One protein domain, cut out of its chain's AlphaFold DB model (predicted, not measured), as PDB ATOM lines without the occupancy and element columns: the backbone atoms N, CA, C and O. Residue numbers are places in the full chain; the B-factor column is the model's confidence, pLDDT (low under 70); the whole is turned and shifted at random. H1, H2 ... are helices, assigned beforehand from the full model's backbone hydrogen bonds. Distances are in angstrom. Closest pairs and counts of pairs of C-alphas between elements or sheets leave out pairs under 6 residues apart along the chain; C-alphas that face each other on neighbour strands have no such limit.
ATOM      1  N   GLY A  51     286.881 235.084 257.155       29.34
ATOM      2  CA  GLY A  51     285.562 235.701 257.364       29.34
ATOM      3  C   GLY A  51     285.604 237.195 257.709       29.34
ATOM      4  O   GLY A  51     284.645 237.922 257.458       29.34
ATOM      5  N   THR A  52     286.724 237.663 258.248       44.97
ATOM      6  CA  THR A  52     286.889 238.975 258.888       44.97
ATOM      7  C   THR A  52     287.757 239.930 258.070       44.97
ATOM      8  O   THR A  52     287.389 241.099 257.917       44.97
ATOM      9  N   ARG A  53     288.772 239.410 257.359       64.75
ATOM     10  CA  ARG A  53     289.378 240.087 256.193       64.75
ATOM     11  C   ARG A  53     288.348 240.391 255.107       64.75
ATOM     12  O   ARG A  53     288.450 241.420 254.446       64.75
ATOM     13  N   ALA A  54     287.322 239.550 254.954       67.38
ATOM     14  CA  ALA A  54     286.259 239.779 253.981       67.38
ATOM     15  C   ALA A  54     285.477 241.075 254.248       67.38
ATOM     16  O   ALA A  54     285.134 241.768 253.296       67.38
ATOM     17  N   GLY A  55     285.225 241.441 255.512       76.00
ATOM     18  CA  GLY A  55     284.517 242.681 255.853       76.00
ATOM     19  C   GLY A  55     285.315 243.931 255.479       76.00
ATOM     20  O   GLY A  55     284.778 244.853 254.861       76.00
ATOM     21  N   LEU A  56     286.612 243.934 255.798       82.31
ATOM     22  CA  LEU A  56     287.523 245.026 255.457       82.31
ATOM     23  C   LEU A  56     287.760 245.114 253.941       82.31
ATOM     24  O   LEU A  56     287.665 246.193 253.356       82.31
ATOM     25  N   ALA A  57     287.999 243.972 253.291       79.56
ATOM     26  CA  ALA A  57     288.159 243.880 251.844       79.56
ATOM     27  C   ALA A  57     286.883 244.306 251.105       79.56
ATOM     28  O   ALA A  57     286.973 245.029 250.120       79.56
ATOM     29  N   ALA A  58     285.695 243.932 251.593       82.38
ATOM     30  CA  ALA A  58     284.423 244.368 251.021       82.38
ATOM     31  C   ALA A  58     284.220 245.879 251.173       82.38
ATOM     32  O   ALA A  58     283.835 246.537 250.207       82.38
ATOM     33  N   ALA A  59     284.521 246.444 252.349       86.44
ATOM     34  CA  ALA A  59     284.455 247.887 252.564       86.44
ATOM     35  C   ALA A  59     285.382 248.640 251.598       86.44
ATOM     36  O   ALA A  59     284.956 249.613 250.979       86.44
ATOM     37  N   ARG A  60     286.611 248.155 251.398       86.19
ATOM     38  CA  ARG A  60     287.556 248.720 250.425       86.19
ATOM     39  C   ARG A  60     287.097 248.548 248.986       86.19
ATOM     40  O   ARG A  60     287.130 249.510 248.231       86.19
ATOM     41  N   ALA A  61     286.663 247.353 248.603       81.94
ATOM     42  CA  ALA A  61     286.178 247.074 247.255       81.94
ATOM     43  C   ALA A  61     284.997 247.983 246.886       81.94
ATOM     44  O   ALA A  61     284.921 248.462 245.761       81.94
ATOM     45  N   ALA A  62     284.119 248.282 247.848       85.69
ATOM     46  CA  ALA A  62     282.999 249.199 247.662       85.69
ATOM     47  C   ALA A  62     283.403 250.686 247.573       85.69
ATOM     48  O   ALA A  62     282.570 251.514 247.211       85.69
ATOM     49  N   ASN A  63     284.643 251.037 247.923       83.81
ATOM     50  CA  ASN A  63     285.117 252.418 248.060       83.81
ATOM     51  C   ASN A  63     286.499 252.619 247.407       83.81
ATOM     52  O   ASN A  63     287.343 253.356 247.925       83.81
ATOM     53  N   ASP A  64     286.753 251.941 246.282       77.81
ATOM     54  CA  ASP A  64     287.990 252.037 245.494       77.81
ATOM     55  C   ASP A  64     289.272 251.912 246.336       77.81
ATOM     56  O   ASP A  64     290.224 252.680 246.184       77.81
ATOM     57  N   GLY A  65     289.314 250.953 247.259       78.12
ATOM     58  CA  GLY A  65     290.473 250.676 248.110       78.12
ATOM     59  C   GLY A  65     290.590 251.549 249.364       78.12
ATOM     60  O   GLY A  65     291.550 251.381 250.114       78.12
ATOM     61  N   VAL A  66     289.646 252.465 249.614       85.38
ATOM     62  CA  VAL A  66     289.649 253.373 250.776       85.38
ATOM     63  C   VAL A  66     288.613 252.946 251.811       85.38
ATOM     64  O   VAL A  66     287.575 252.393 251.470       85.38
ATOM     65  N   LEU A  67     288.884 253.200 253.091       90.25
ATOM     66  CA  LEU A  67     287.913 252.975 254.164       90.25
ATOM     67  C   LEU A  67     287.112 254.253 254.442       90.25
ATOM     68  O   LEU A  67     287.730 255.303 254.656       90.25
ATOM     69  N   PRO A  68     285.769 254.185 254.484       94.06
ATOM     70  CA  PRO A  68     284.962 255.296 254.974       94.06
ATOM     71  C   PRO A  68     285.226 255.575 256.461       94.06
ATOM     72  O   PRO A  68     285.768 254.736 257.183       94.06
ATOM     73  N   ALA A  69     284.837 256.762 256.933       95.88
ATOM     74  CA  ALA A  69     285.172 257.243 258.275       95.88
ATOM     75  C   ALA A  69     284.741 256.302 259.416       95.88
ATOM     76  O   ALA A  69     285.494 256.125 260.374       95.88
ATOM     77  N   GLN A  70     283.562 255.673 259.318       96.38
ATOM     78  CA  GLN A  70     283.090 254.753 260.357       96.38
ATOM     79  C   GLN A  70     283.927 253.468 260.384       96.38
ATOM     80  O   GLN A  70     284.389 253.051 261.437       96.38
ATOM     81  N   GLU A  71     284.188 252.858 259.233       94.94
ATOM     82  CA  GLU A  71     285.052 251.682 259.135       94.94
ATOM     83  C   GLU A  71     286.487 252.006 259.573       94.94
ATOM     84  O   GLU A  71     287.139 251.186 260.217       94.94
ATOM     85  N   ALA A  72     286.976 253.215 259.287       94.81
ATOM     86  CA  ALA A  72     288.277 253.674 259.756       94.81
ATOM     87  C   ALA A  72     288.340 253.780 261.290       94.81
ATOM     88  O   ALA A  72     289.330 253.348 261.883       94.81
ATOM     89  N   ILE A  73     287.303 254.322 261.947       96.12
ATOM     90  CA  ILE A  73     287.278 254.435 263.415       96.12
ATOM     91  C   ILE A  73     287.037 253.082 264.097       96.12
ATOM     92  O   ILE A  73     287.627 252.825 265.145       96.12
ATOM     93  N   ASP A  74     286.242 252.199 263.486       93.88
ATOM     94  CA  ASP A  74     286.024 250.821 263.942       93.88
ATOM     95  C   ASP A  74     287.343 250.027 263.897       93.88
ATOM     96  O   ASP A  74     287.733 249.417 264.895       93.88
ATOM     97  N   LEU A  75     288.090 250.114 262.784       91.38
ATOM     98  CA  LEU A  75     289.414 249.498 262.633       91.38
ATOM     99  C   LEU A  75     290.424 250.072 263.634       91.38
ATOM    100  O   LEU A  75     291.133 249.323 264.307       91.38
ATOM    101  N   PHE A  76     290.475 251.401 263.773       92.44
ATOM    102  CA  PHE A  76     291.335 252.042 264.765       92.44
ATOM    103  C   PHE A  76     291.004 251.558 266.177       92.44
ATOM    104  O   PHE A  76     291.913 251.276 266.957       92.44
ATOM    105  N   SER A  77     289.718 251.420 266.503       91.69
ATOM    106  CA  SER A  77     289.298 250.993 267.832       91.69
ATOM    107  C   SER A  77     289.598 249.519 268.116       91.69
ATOM    108  O   SER A  77     289.943 249.162 269.247       91.69
ATOM    109  N   ALA A  78     289.523 248.669 267.091       88.19
ATOM    110  CA  ALA A  78     289.908 247.267 267.183       88.19
ATOM    111  C   ALA A  78     291.404 247.097 267.529       88.19
ATOM    112  O   ALA A  78     291.746 246.218 268.317       88.19
ATOM    113  N   ILE A  79     292.276 247.980 267.023       87.00
ATOM    114  CA  ILE A  79     293.741 247.893 267.209       87.00
ATOM    115  C   ILE A  79     294.230 248.674 268.433       87.00
ATOM    116  O   ILE A  79     295.048 248.181 269.207       87.00
ATOM    117  N   PHE A  80     293.749 249.905 268.616       87.31
ATOM    118  CA  PHE A  80     294.280 250.856 269.600       87.31
ATOM    119  C   PHE A  80     293.352 251.105 270.796       87.31
ATOM    120  O   PHE A  80     293.694 251.891 271.682       87.31
ATOM    121  N   GLY A  81     292.213 250.412 270.873       86.31
ATOM    122  CA  GLY A  81     291.299 250.449 272.016       86.31
ATOM    123  C   GLY A  81     290.075 251.334 271.829       86.31
ATOM    124  O   GLY A  81     289.771 251.800 270.742       86.31
ATOM    125  N   ASP A  82     289.312 251.534 272.904       89.62
ATOM    126  CA  ASP A  82     288.002 252.185 272.822       89.62
ATOM    127  C   ASP A  82     288.063 253.608 272.260       89.62
ATOM    128  O   ASP A  82     288.730 254.484 272.815       89.62
ATOM    129  N   VAL A  83     287.275 253.845 271.212       93.50
ATOM    130  CA  VAL A  83     287.001 255.175 270.670       93.50
ATOM    131  C   VAL A  83     285.489 255.433 270.698       93.50
ATOM    132  O   VAL A  83     284.713 254.544 270.339       93.50
ATOM    133  N   PRO A  84     285.017 256.623 271.123       95.62
ATOM    134  CA  PRO A  84     283.588 256.923 271.163       95.62
ATOM    135  C   PRO A  84     282.881 256.689 269.819       95.62
ATOM    136  O   PRO A  84     283.256 257.252 268.793       95.62
ATOM    137  N   GLY A  85     281.829 255.868 269.837       95.38
ATOM    138  CA  GLY A  85     281.021 255.560 268.651       95.38
ATOM    139  C   GLY A  85     281.633 254.543 267.680       95.38
ATOM    140  O   GLY A  85     281.023 254.299 266.642       95.38
ATOM    141  N   ALA A  86     282.789 253.957 267.999       96.06
ATOM    142  CA  ALA A  86     283.382 252.868 267.228       96.06
ATOM    143  C   ALA A  86     282.874 251.491 267.695       96.06
ATOM    144  O   ALA A  86     282.598 251.293 268.882       96.06
ATOM    145  N   ASP A  87     282.789 250.536 266.770       93.94
ATOM    146  CA  ASP A  87     282.605 249.111 267.039       93.94
ATOM    147  C   ASP A  87     283.945 248.365 266.874       93.94
ATOM    148  O   ASP A  87     284.316 247.982 265.761       93.94
ATOM    149  N   PRO A  88     284.674 248.103 267.972       88.56
ATOM    150  CA  PRO A  88     285.974 247.437 267.926       88.56
ATOM    151  C   PRO A  88     285.882 245.937 267.614       88.56
ATOM    152  O   PRO A  88     286.909 245.268 267.572       88.56
ATOM    153  N   THR A  89     284.673 245.384 267.478       88.19
ATOM    154  CA  THR A  89     284.446 243.969 267.144       88.19
ATOM    155  C   THR A  89     284.024 243.766 265.695       88.19
ATOM    156  O   THR A  89     283.881 242.630 265.249       88.19
ATOM    157  N   ARG A  90     283.834 244.862 264.951       86.56
ATOM    158  CA  ARG A  90     283.411 244.823 263.552       86.56
ATOM    159  C   ARG A  90     284.439 244.153 262.645       86.56
ATOM    160  O   ARG A  90     284.060 243.495 261.678       86.56
ATOM    161  N   PHE A  91     285.716 244.337 262.959       82.88
ATOM    162  CA  PHE A  91     286.831 243.720 262.258       82.88
ATOM    163  C   PHE A  91     287.605 242.844 263.234       82.88
ATOM    164  O   PHE A  91     287.901 243.262 264.353       82.88
ATOM    165  N   GLU A  92     287.945 241.637 262.803       74.50
ATOM    166  CA  GLU A  92     289.036 240.900 263.429       74.50
ATOM    167  C   GLU A  92     290.321 241.480 262.869       74.50
ATOM    168  O   GLU A  92     290.466 241.662 261.657       74.50
ATOM    169  N   VAL A  93     291.198 241.861 263.775       68.12
ATOM    170  CA  VAL A  93     292.451 242.511 263.443       68.12
ATOM    171  C   VAL A  93     293.531 241.459 263.421       68.12
ATOM    172  O   VAL A  93     293.667 240.687 264.371       68.12
ATOM    173  N   ASP A  94     294.282 241.442 262.326       66.56
ATOM    174  CA  ASP A  94     295.534 240.715 262.296       66.56
ATOM    175  C   ASP A  94     296.451 241.371 263.336       66.56
ATOM    176  O   ASP A  94     296.481 242.603 263.500       66.56
ATOM    177  N   GLU A  95     297.218 240.553 264.049       62.94
ATOM    178  CA  GLU A  95     298.406 241.074 264.711       62.94
ATOM    179  C   GLU A  95     299.197 241.810 263.601       62.94
ATOM    180  O   GLU A  95     299.169 241.380 262.448       62.94
ATOM    181  N   HIS A  96     299.857 242.941 263.886       68.00
ATOM    182  CA  HIS A  96     300.663 243.739 262.925       68.00
ATOM    183  C   HIS A  96     300.027 244.940 262.168       68.00
ATOM    184  O   HIS A  96     300.793 245.700 261.579       68.00
ATOM    185  N   ASP A  97     298.721 245.219 262.242       68.12
ATOM    186  CA  ASP A  97     298.034 246.198 261.355       68.12
ATOM    187  C   ASP A  97     298.053 247.694 261.796       68.12
ATOM    188  O   ASP A  97     297.132 248.476 261.534       68.12
ATOM    189  N   GLY A  98     299.110 248.141 262.479       84.62
ATOM    190  CA  GLY A  98     299.146 249.462 263.130       84.62
ATOM    191  C   GLY A  98     299.082 250.676 262.190       84.62
ATOM    192  O   GLY A  98     298.283 251.593 262.410       84.62
ATOM    193  N   SER A  99     299.935 250.707 261.159       89.00
ATOM    194  CA  SER A  99     300.041 251.843 260.221       89.00
ATOM    195  C   SER A  99     298.750 252.062 259.441       89.00
ATOM    196  O   SER A  99     298.233 253.179 259.391       89.00
ATOM    197  N   MET A 100     298.164 250.982 258.937       89.19
ATOM    198  CA  MET A 100     296.933 250.986 258.158       89.19
ATOM    199  C   MET A 100     295.764 251.656 258.889       89.19
ATOM    200  O   MET A 100     295.074 252.505 258.319       89.19
ATOM    201  N   ALA A 101     295.562 251.322 260.165       90.81
ATOM    202  CA  ALA A 101     294.503 251.909 260.979       90.81
ATOM    203  C   ALA A 101     294.719 253.403 261.243       90.81
ATOM    204  O   ALA A 101     293.775 254.192 261.178       90.81
ATOM    205  N   ILE A 102     295.966 253.813 261.490       93.19
ATOM    206  CA  ILE A 102     296.312 255.226 261.671       93.19
ATOM    207  C   ILE A 102     296.086 255.999 260.376       93.19
ATOM    208  O   ILE A 102     295.443 257.048 260.403       93.19
ATOM    209  N   MET A 103     296.561 255.488 259.240       93.69
ATOM    210  CA  MET A 103     296.373 256.149 257.950       93.69
ATOM    211  C   MET A 103     294.889 256.307 257.615       93.69
ATOM    212  O   MET A 103     294.470 257.408 257.262       93.69
ATOM    213  N   ALA A 104     294.084 255.256 257.811       93.50
ATOM    214  CA  ALA A 104     292.646 255.290 257.563       93.50
ATOM    215  C   ALA A 104     291.924 256.343 258.420       93.50
ATOM    216  O   ALA A 104     291.077 257.084 257.915       93.50
ATOM    217  N   VAL A 105     292.266 256.453 259.707       96.12
ATOM    218  CA  VAL A 105     291.639 257.438 260.601       96.12
ATOM    219  C   VAL A 105     292.097 258.864 260.278       96.12
ATOM    220  O   VAL A 105     291.287 259.791 260.272       96.12
ATOM    221  N   LEU A 106     293.379 259.057 259.950       96.12
ATOM    222  CA  LEU A 106     293.927 260.369 259.598       96.12
ATOM    223  C   LEU A 106     293.436 260.857 258.225       96.12
ATOM    224  O   LEU A 106     293.243 262.058 258.035       96.12
ATOM    225  N   ALA A 107     293.173 259.946 257.286       95.62
ATOM    226  CA  ALA A 107     292.552 260.234 255.992       95.62
ATOM    227  C   ALA A 107     291.149 260.848 256.119       95.62
ATOM    228  O   ALA A 107     290.769 261.706 255.310       95.62
ATOM    229  N   ASN A 108     290.422 260.414 257.151       96.62
ATOM    230  CA  ASN A 108     289.048 260.794 257.463       96.62
ATOM    231  C   ASN A 108     288.956 261.783 258.639       96.62
ATOM    232  O   ASN A 108     287.880 261.984 259.192       96.62
ATOM    233  N   TRP A 109     290.068 262.415 259.032       96.44
ATOM    234  CA  TRP A 109     290.161 263.208 260.263       96.44
ATOM    235  C   TRP A 109     289.059 264.264 260.431       96.44
ATOM    236  O   TRP A 109     288.510 264.424 261.519       96.44
ATOM    237  N   GLU A 110     288.726 264.969 259.349       96.06
ATOM    238  CA  GLU A 110     287.714 266.036 259.345       96.06
ATOM    239  C   GLU A 110     286.274 265.513 259.484       96.06
ATOM    240  O   GLU A 110     285.371 266.280 259.813       96.06
ATOM    241  N   GLU A 111     286.048 264.221 259.241       96.50
ATOM    242  CA  GLU A 111     284.745 263.560 259.388       96.50
ATOM    243  C   GLU A 111     284.542 262.984 260.799       96.50
ATOM    244  O   GLU A 111     283.413 262.675 261.183       96.50
ATOM    245  N   LEU A 112     285.619 262.866 261.583       96.69
ATOM    246  CA  LEU A 112     285.570 262.374 262.958       96.69
ATOM    247  C   LEU A 112     284.924 263.402 263.894       96.69
ATOM    248  O   LEU A 112     285.128 264.613 263.763       96.69
ATOM    249  N   THR A 113     284.196 262.926 264.905       96.88
ATOM    250  CA  THR A 113     283.689 263.815 265.962       96.88
ATOM    251  C   THR A 113     284.839 264.358 266.822       96.88
ATOM    252  O   THR A 113     285.903 263.736 266.895       96.88
ATOM    253  N   PRO A 114     284.657 265.483 267.539       96.00
ATOM    254  CA  PRO A 114     285.684 266.005 268.443       96.00
ATOM    255  C   PRO A 114     286.176 264.982 269.478       96.00
ATOM    256  O   PRO A 114     287.367 264.929 269.773       96.00
ATOM    257  N   GLU A 115     285.284 264.136 269.999       94.75
ATOM    258  CA  GLU A 115     285.624 263.089 270.966       94.75
ATOM    259  C   GLU A 115     286.449 261.962 270.329       94.75
ATOM    260  O   GLU A 115     287.365 261.427 270.956       94.75
ATOM    261  N   GLN A 116     286.155 261.616 269.073       96.25
ATOM    262  CA  GLN A 116     286.944 260.657 268.299       96.25
ATOM    263  C   GLN A 116     288.338 261.216 267.990       96.25
ATOM    264  O   GLN A 116     289.336 260.527 268.193       96.25
ATOM    265  N   GLN A 117     288.417 262.485 267.576       95.56
ATOM    266  CA  GLN A 117     289.683 263.184 267.352       95.56
ATOM    267  C   GLN A 117     290.538 263.219 268.628       95.56
ATOM    268  O   GLN A 117     291.731 262.924 268.581       95.56
ATOM    269  N   GLU A 118     289.952 263.535 269.783       92.69
ATOM    270  CA  GLU A 118     290.673 263.538 271.060       92.69
ATOM    271  C   GLU A 118     291.211 262.144 271.425       92.69
ATOM    272  O   GLU A 118     292.381 262.015 271.797       92.69
ATOM    273  N   ALA A 119     290.399 261.095 271.256       91.81
ATOM    274  CA  ALA A 119     290.805 259.716 271.528       91.81
ATOM    275  C   ALA A 119     291.971 259.262 270.630       91.81
ATOM    276  O   ALA A 119     292.961 258.723 271.127       91.81
ATOM    277  N   VAL A 120     291.905 259.541 269.324       92.81
ATOM    278  CA  VAL A 120     292.997 259.227 268.386       92.81
ATOM    279  C   VAL A 120     294.258 260.032 268.719       92.81
ATOM    280  O   VAL A 120     295.360 259.479 268.763       92.81
ATOM    281  N   ALA A 121     294.123 261.333 268.995       91.62
ATOM    282  CA  ALA A 121     295.251 262.206 269.315       91.62
ATOM    283  C   ALA A 121     296.006 261.743 270.576       91.62
ATOM    284  O   ALA A 121     297.239 261.799 270.615       91.62
ATOM    285  N   LEU A 122     295.284 261.212 271.571       87.69
ATOM    286  CA  LEU A 122     295.870 260.632 272.781       87.69
ATOM    287  C   LEU A 122     296.772 259.428 272.466       87.69
ATOM    288  O   LEU A 122     297.887 259.349 272.987       87.69
ATOM    289  N   VAL A 123     296.330 258.524 271.588       86.12
ATOM    290  CA  VAL A 123     297.122 257.360 271.145       86.12
ATOM    291  C   VAL A 123     298.362 257.816 270.373       86.12
ATOM    292  O   VAL A 123     299.486 257.373 270.638       86.12
ATOM    293  N   LEU A 124     298.192 258.767 269.452       86.25
ATOM    294  CA  LEU A 124     299.290 259.318 268.658       86.25
ATOM    295  C   LEU A 124     300.232 260.213 269.478       86.25
ATOM    296  O   LEU A 124     301.331 260.516 269.019       86.25
ATOM    297  N   GLY A 125     299.884 260.572 270.717       79.62
ATOM    298  CA  GLY A 125     300.722 261.376 271.611       79.62
ATOM    299  C   GLY A 125     300.962 262.808 271.117       79.62
ATOM    300  O   GLY A 125     301.958 263.418 271.502       79.62
ATOM    301  N   GLY A 126     300.084 263.326 270.251       64.94
ATOM    302  CA  GLY A 126     300.169 264.666 269.664       64.94
ATOM    303  C   GLY A 126     298.956 265.527 270.016       64.94
ATOM    304  O   GLY A 126     297.883 265.010 270.311       64.94
ATOM    305  N   ALA A 127     299.108 266.854 269.972       60.94
ATOM    306  CA  ALA A 127     297.956 267.754 269.998       60.94
ATOM    307  C   ALA A 127     297.198 267.663 268.655       60.94
ATOM    308  O   ALA A 127     297.857 267.570 267.615       60.94
TER     309      ALA A 127
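What this domain is: This is residues 51 to 127 of the 649 residues of an uncharacterized protein of Actinobacteria bacterium (UniProt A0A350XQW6). A helical hairpin, H2 and H3 side by side, makes the middle of this domain, with H1 at one end of the longest axis and H4 at the other. The stretch of residues 81 to 97 loops out from the end of H2 and folds back past that helix before it reaches H3. The printed part has 77 residues, with four named helices in the order H1, H2, H3, H4 and no named strand; the class is all helix. The whole is compact, with a radius of gyration of the C-alphas of 11.6 A and spans of 35 by 24 by 20 A.

How they stand to each other: Start at H2, residues 69 to 80, the longest helix. It touches H3, residues 98 to 107, where you will find the closest C-alphas, of Phe 76 and Ala 101, 4.9 A apart. This hairpin runs opposite ways at a shallow tilt of 30 degrees. H1, residues 53 to 61, is close to H2 but not clearly touching, with the closest C-alphas, of Ala 59 and Glu 71, 7.6 A apart. Their tilt of 32 degrees is shallow, only just short of steep, and they run opposite ways. H4, residues 114 to 124, is close to H2 but not clearly touching: look at the closest C-alphas, of Phe 80 and Val 123, 7.3 A apart. These two run the same way at a steep tilt of 39 degrees. H3 and H4 are near each other, while H1 is apart from both. In H1, H2, H3 and H4, every O i to N i+4 pair is within hydrogen-bond range.

Where its parts are: Find C-alpha 69 at (285.172, 257.243, 258.275); from there H2 runs 15.9 A to C-alpha 80. H3 covers 14.5 A and H1 11.8 A, the latter from C-alpha 53 at (289.378, 240.087, 256.193). H4 runs 15.2 A and ends at C-alpha 124, at (299.290, 259.318, 268.658).

The domain as a whole: The two C-alphas farthest apart are those of Gly 51 and Ala 127, 36.6 A. The printed part has no cut, and the link from H2 to H3, 17 residues, is long. Look for pLDDT under 70 at residues 51 to 54, 93 to 97 and 126 to 127.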